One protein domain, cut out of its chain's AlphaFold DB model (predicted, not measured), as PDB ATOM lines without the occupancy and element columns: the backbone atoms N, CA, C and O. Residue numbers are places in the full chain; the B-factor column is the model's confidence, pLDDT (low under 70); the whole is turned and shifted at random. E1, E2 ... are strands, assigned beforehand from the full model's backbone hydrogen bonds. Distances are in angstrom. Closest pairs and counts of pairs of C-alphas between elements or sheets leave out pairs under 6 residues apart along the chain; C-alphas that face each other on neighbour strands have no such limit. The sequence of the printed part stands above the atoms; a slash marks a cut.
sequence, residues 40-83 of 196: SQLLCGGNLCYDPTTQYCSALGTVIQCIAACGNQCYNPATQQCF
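Overview. This is residues 40 to 83 of the 196 residues of the protein "Hypothetical protein" of Adineta steineri (UniProt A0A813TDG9). Three small two-stranded hairpins stand one after another in a row, in chain order: E1 with E2, then E3 with E4, then E5 with E6. A last strand, E7, sits past the third hairpin and ends the row. The printed part has 44 residues, with no named helix and seven named strands, E1 to E7 along the chain; each of the three sheets is one antiparallel pair, and the class is all strand. The whole is compact, with a radius of gyration of the C-alphas of 10.1 A, and the C-alphas span 31 by 21 by 13 A.

Along the chain. E1 covers residues 42 to 44, beginning at C-alpha 42 at (56.143, 95.812, 49.756), and is 6.6 A long. E2, residues 48 to 50, is also 6.6 A long. E3, residues 55 to 57, spans 7.1 A, with C-alpha 55 at (49.574, 94.512, 42.440). E4, residues 63 to 65, spans 6.9 A. E5, residues 68 to 70, spans 7.0 A, and E6, residues 73 to 75, spans 6.5 A. E7, residues 80 to 83, is the longest strand, 10.2 A, and ends at C-alpha 83 at (44.284, 112.446, 36.622).

Arrangement. E1 and E2 form a hairpin, antiparallel at 133 degrees between directions; N 44 and O 48 are within hydrogen-bond range at 2.7 A. The closest C-alphas of E2 and E4 are those of Tyr 50 and Val 63, 6.2 A apart. E3 and E4 form the second hairpin, antiparallel at 149 degrees, with N 56 and O 64 within hydrogen-bond range at 2.8 A. E4 runs on into E5 across a break of 2 residues, at 99 degrees. E5 and E6 form the third hairpin, antiparallel at 135 degrees, with N 70 and O 73 within hydrogen-bond range at 2.7 A. The closest C-alphas of E3 and E6 are those of Tyr 56 and Cys 74, 5.9 A apart. E7 pairs with no named strand; the closest C-alphas of E5 and E7 are those of Cys 70 and Cys 82, 5.5 A apart. E1 and E2 are apart from E5, E6 and E7.

Size, cuts and confidence. The two C-alphas farthest apart are those of Asn 47 and Phe 83, at 31.5 A. The printed part has no cut, and the six links between the named strands are tight. The mean pLDDT of the printed part is 83.3, and no printed residue is under 70.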
ATOM      1  N   SER A  40      61.998  93.952  45.697       83.56
ATOM      2  CA  SER A  40      61.031  94.674  44.857       83.56
ATOM      3  C   SER A  40      59.591  94.655  45.389       83.56
ATOM      4  O   SER A  40      58.716  95.244  44.767       83.56
ATOM      5  N   GLN A  41      59.328  93.980  46.508       88.19
ATOM      6  CA  GLN A  41      57.994  93.800  47.074       88.19
ATOM      7  C   GLN A  41      57.801  94.640  48.339       88.19
ATOM      8  O   GLN A  41      58.740  94.897  49.091       88.19
ATOM      9  N   LEU A  42      56.555  95.031  48.592       87.88
ATOM     10  CA  LEU A  42      56.143  95.812  49.756       87.88
ATOM     11  C   LEU A  42      55.227  94.990  50.665       87.88
ATOM     12  O   LEU A  42      54.509  94.108  50.198       87.88
ATOM     13  N   LEU A  43      55.238  95.299  51.964       89.94
ATOM     14  CA  LEU A  43      54.387  94.634  52.951       89.94
ATOM     15  C   LEU A  43      52.941  95.152  52.860       89.94
ATOM     16  O   LEU A  43      52.699  96.356  52.772       89.94
ATOM     17  N   CYS A  44      51.979  94.239  52.925       87.50
ATOM     18  CA  CYS A  44      50.545  94.486  52.924       87.50
ATOM     19  C   CYS A  44      49.886  93.711  54.069       87.50
ATOM     20  O   CYS A  44      50.117  92.512  54.224       87.50
ATOM     21  N   GLY A  45      49.083  94.388  54.896       81.25
ATOM     22  CA  GLY A  45      48.319  93.728  55.965       81.25
ATOM     23  C   GLY A  45      49.172  92.978  57.000       81.25
ATOM     24  O   GLY A  45      48.699  92.022  57.604       81.25
ATOM     25  N   GLY A  46      50.441  93.359  57.173       81.81
ATOM     26  CA  GLY A  46      51.372  92.765  58.139       81.81
ATOM     27  C   GLY A  46      52.033  91.457  57.694       81.81
ATOM     28  O   GLY A  46      53.185  91.236  58.052       81.81
ATOM     29  N   ASN A  47      51.357  90.637  56.878       86.00
ATOM     30  CA  ASN A  47      51.828  89.284  56.548       86.00
ATOM     31  C   ASN A  47      51.891  88.949  55.050       86.00
ATOM     32  O   ASN A  47      52.256  87.831  54.688       86.00
ATOM     33  N   LEU A  48      51.518  89.874  54.170       88.69
ATOM     34  CA  LEU A  48      51.543  89.643  52.729       88.69
ATOM     35  C   LEU A  48      52.587  90.539  52.078       88.69
ATOM     36  O   LEU A  48      52.801  91.668  52.502       88.69
ATOM     37  N   CYS A  49      53.212  90.038  51.022       91.00
ATOM     38  CA  CYS A  49      54.093  90.820  50.170       91.00
ATOM     39  C   CYS A  49      53.412  91.005  48.820       91.00
ATOM     40  O   CYS A  49      52.856  90.048  48.281       91.00
ATOM     41  N   TYR A  50      53.452  92.217  48.280       86.88
ATOM     42  CA  TYR A  50      52.927  92.504  46.950       86.88
ATOM     43  C   TYR A  50      53.960  93.210  46.091       86.88
ATOM     44  O   TYR A  50      54.811  93.944  46.592       86.88
ATOM     45  N   ASP A  51      53.883  92.969  44.789       86.19
ATOM     46  CA  ASP A  51      54.674  93.690  43.801       86.19
ATOM     47  C   ASP A  51      53.917  94.962  43.383       86.19
ATOM     48  O   ASP A  51      52.904  94.847  42.693       86.19
ATOM     49  N   PRO A  52      54.369  96.173  43.755       76.31
ATOM     50  CA  PRO A  52      53.656  97.410  43.436       76.31
ATOM     51  C   PRO A  52      53.569  97.711  41.932       76.31
ATOM     52  O   PRO A  52      52.822  98.605  41.542       76.31
ATOM     53  N   THR A  53      54.316  96.990  41.085       73.12
ATOM     54  CA  THR A  53      54.243  97.137  39.622       73.12
ATOM     55  C   THR A  53      53.080  96.368  39.001       73.12
ATOM     56  O   THR A  53      52.601  96.736  37.932       73.12
ATOM     57  N   THR A  54      52.612  95.307  39.662       77.56
ATOM     58  CA  THR A  54      51.559  94.418  39.148       77.56
ATOM     59  C   THR A  54      50.421  94.211  40.135       77.56
ATOM     60  O   THR A  54      49.424  93.581  39.796       77.56
ATOM     61  N   GLN A  55      50.517  94.737  41.351       83.38
ATOM     62  CA  GLN A  55      49.574  94.512  42.440       83.38
ATOM     63  C   GLN A  55      49.443  95.773  43.303       83.38
ATOM     64  O   GLN A  55      50.298  96.656  43.285       83.38
ATOM     65  N   TYR A  56      48.381  95.855  44.100       81.56
ATOM     66  CA  TYR A  56      48.238  96.865  45.147       81.56
ATOM     67  C   TYR A  56      47.737  96.244  46.454       81.56
ATOM     68  O   TYR A  56      47.098  95.188  46.454       81.56
ATOM     69  N   CYS A  57      48.028  96.915  47.569       82.25
ATOM     70  CA  CYS A  57      47.495  96.569  48.880       82.25
ATOM     71  C   CYS A  57      46.194  97.335  49.135       82.25
ATOM     72  O   CYS A  57      46.180  98.566  49.118       82.25
ATOM     73  N   SER A  58      45.098  96.622  49.377       79.00
ATOM     74  CA  SER A  58      43.834  97.242  49.765       79.00
ATOM     75  C   SER A  58      43.909  97.801  51.191       79.00
ATOM     76  O   SER A  58      44.708  97.354  52.013       79.00
ATOM     77  N   ALA A  59      43.009  98.728  51.528       77.44
ATOM     78  CA  ALA A  59      42.865  99.226  52.901       77.44
ATOM     79  C   ALA A  59      42.520  98.117  53.920       77.44
ATOM     80  O   ALA A  59      42.720  98.297  55.117       77.44
ATOM     81  N   LEU A  60      42.030  96.964  53.447       80.50
ATOM     82  CA  LEU A  60      41.737  95.779  54.258       80.50
ATOM     83  C   LEU A  60      42.957  94.854  54.418       80.50
ATOM     84  O   LEU A  60      42.832  93.771  54.982       80.50
ATOM     85  N   GLY A  61      44.126  95.248  53.905       83.50
ATOM     86  CA  GLY A  61      45.351  94.456  53.986       83.50
ATOM     87  C   GLY A  61      45.392  93.269  53.022       83.50
ATOM     88  O   GLY A  61      46.126  92.319  53.272       83.50
ATOM     89  N   THR A  62      44.616  93.296  51.934       83.19
ATOM     90  CA  THR A  62      44.620  92.240  50.907       83.19
ATOM     91  C   THR A  62      45.420  92.652  49.677       83.19
ATOM     92  O   THR A  62      45.391  93.812  49.269       83.19
ATOM     93  N   VAL A  63      46.118  91.694  49.062       84.94
ATOM     94  CA  VAL A  63      46.865  91.910  47.816       84.94
ATOM     95  C   VAL A  63      45.957  91.649  46.625       84.94
ATOM     96  O   VAL A  63      45.364  90.576  46.515       84.94
ATOM     97  N   ILE A  64      45.845  92.628  45.734       78.44
ATOM     98  CA  ILE A  64      44.965  92.571  44.568       78.44
ATOM     99  C   ILE A  64      45.792  92.852  43.316       78.44
ATOM    100  O   ILE A  64      46.650  93.733  43.319       78.44
ATOM    101  N   GLN A  65      45.538  92.102  42.242       79.62
ATOM    102  CA  GLN A  65      46.167  92.330  40.939       79.62
ATOM    103  C   GLN A  65      45.807  93.711  40.383       79.62
ATOM    104  O   GLN A  65      44.696  94.210  40.562       79.62
ATOM    105  N   CYS A  66      46.773  94.334  39.722       73.25
ATOM    106  CA  CYS A  66      46.661  95.673  39.173       73.25
ATOM    107  C   CYS A  66      45.646  95.679  38.031       73.25
ATOM    108  O   CYS A  66      45.868  95.088  36.978       73.25
ATOM    109  N   ILE A  67      44.511  96.335  38.269       72.69
ATOM    110  CA  ILE A  67      43.428  96.452  37.284       72.69
ATOM    111  C   ILE A  67      43.728  97.606  36.317       72.69
ATOM    112  O   ILE A  67      43.422  97.520  35.132       72.69
ATOM    113  N   ALA A  68      44.345  98.679  36.820       77.06
ATOM    114  CA  ALA A  68      44.765  99.840  36.047       77.06
ATOM    115  C   ALA A  68      45.984 100.522  36.692       77.06
ATOM    116  O   ALA A  68      46.201 100.415  37.902       77.06
ATOM    117  N   ALA A  69      46.746 101.261  35.882       83.25
ATOM    118  CA  ALA A  69      47.919 102.016  36.314       83.25
ATOM    119  C   ALA A  69      47.702 103.532  36.177       83.25
ATOM    120  O   ALA A  69      47.067 104.011  35.236       83.25
ATOM    121  N   CYS A  70      48.255 104.286  37.122       87.50
ATOM    122  CA  CYS A  70      48.309 105.739  37.164       87.50
ATOM    123  C   CYS A  70      49.765 106.165  37.377       87.50
ATOM    124  O   CYS A  70      50.279 106.134  38.496       87.50
ATOM    125  N   GLY A  71      50.469 106.485  36.288       84.00
ATOM    126  CA  GLY A  71      51.925 106.623  36.332       84.00
ATOM    127  C   GLY A  71      52.572 105.305  36.769       84.00
ATOM    128  O   GLY A  71      52.397 104.286  36.108       84.00
ATOM    129  N   ASN A  72      53.263 105.324  37.911       78.31
ATOM    130  CA  ASN A  72      53.938 104.153  38.482       78.31
ATOM    131  C   ASN A  72      53.123 103.470  39.596       78.31
ATOM    132  O   ASN A  72      53.668 102.655  40.336       78.31
ATOM    133  N   GLN A  73      51.853 103.847  39.775       77.00
ATOM    134  CA  GLN A  73      50.994 103.331  40.839       77.00
ATOM    135  C   GLN A  73      49.831 102.526  40.272       77.00
ATOM    136  O   GLN A  73      49.114 102.985  39.386       77.00
ATOM    137  N   CYS A  74      49.608 101.343  40.828       79.25
ATOM    138  CA  CYS A  74      48.405 100.563  40.581       79.25
ATOM    139  C   CYS A  74      47.221 101.106  41.384       79.25
ATOM    140  O   CYS A  74      47.391 101.543  42.523       79.25
ATOM    141  N   TYR A  75      46.021 101.058  40.805       81.06
ATOM    142  CA  TYR A  75      44.811 101.522  41.481       81.06
ATOM    143  C   TYR A  75      43.561 100.720  41.121       81.06
ATOM    144  O   TYR A  75      43.524  99.984  40.132       81.06
ATOM    145  N   ASN A  76      42.523 100.870  41.947       82.69
ATOM    146  CA  ASN A  76      41.215 100.268  41.720       82.69
ATOM    147  C   ASN A  76      40.267 101.268  41.033       82.69
ATOM    148  O   ASN A  76      39.790 102.184  41.703       82.69
ATOM    149  N   PRO A  77      39.915 101.090  39.746       85.62
ATOM    150  CA  PRO A  77      39.040 102.027  39.041       85.62
ATOM    151  C   PRO A  77      37.601 102.071  39.585       85.62
ATOM    152  O   PRO A  77      36.857 102.988  39.255       85.62
ATOM    153  N   ALA A  78      37.193 101.111  40.426       85.88
ATOM    154  CA  ALA A  78      35.886 101.142  41.079       85.88
ATOM    155  C   ALA A  78      35.811 102.160  42.232       85.88
ATOM    156  O   ALA A  78      34.723 102.617  42.572       85.88
ATOM    157  N   THR A  79      36.942 102.501  42.859       87.56
ATOM    158  CA  THR A  79      36.989 103.388  44.042       87.56
ATOM    159  C   THR A  79      37.946 104.564  43.887       87.56
ATOM    160  O   THR A  79      37.975 105.462  44.730       87.56
ATOM    161  N   GLN A  80      38.739 104.574  42.823       92.00
ATOM    162  CA  GLN A  80      39.789 105.541  42.558       92.00
ATOM    163  C   GLN A  80      39.807 105.892  41.067       92.00
ATOM    164  O   GLN A  80      39.244 105.193  40.231       92.00
ATOM    165  N   GLN A  81      40.470 106.991  40.735       92.81
ATOM    166  CA  GLN A  81      40.584 107.525  39.384       92.81
ATOM    167  C   GLN A  81      41.932 108.223  39.216       92.81
ATOM    168  O   GLN A  81      42.491 108.766  40.171       92.81
ATOM    169  N   CYS A  82      42.455 108.216  37.996       93.31
ATOM    170  CA  CYS A  82      43.748 108.804  37.678       93.31
ATOM    171  C   CYS A  82      43.588 110.094  36.875       93.31
ATOM    172  O   CYS A  82      42.987 110.085  35.802       93.31
ATOM    173  N   PHE A  83      44.204 111.179  37.341       94.25
ATOM    174  CA  PHE A  83      44.284 112.446  36.622       94.25
ATOM    175  C   PHE A  83      45.743 112.800  36.344       94.25
ATOM    176  O   PHE A  83      46.478 113.146  37.262       94.25
TER     177      PHE A  83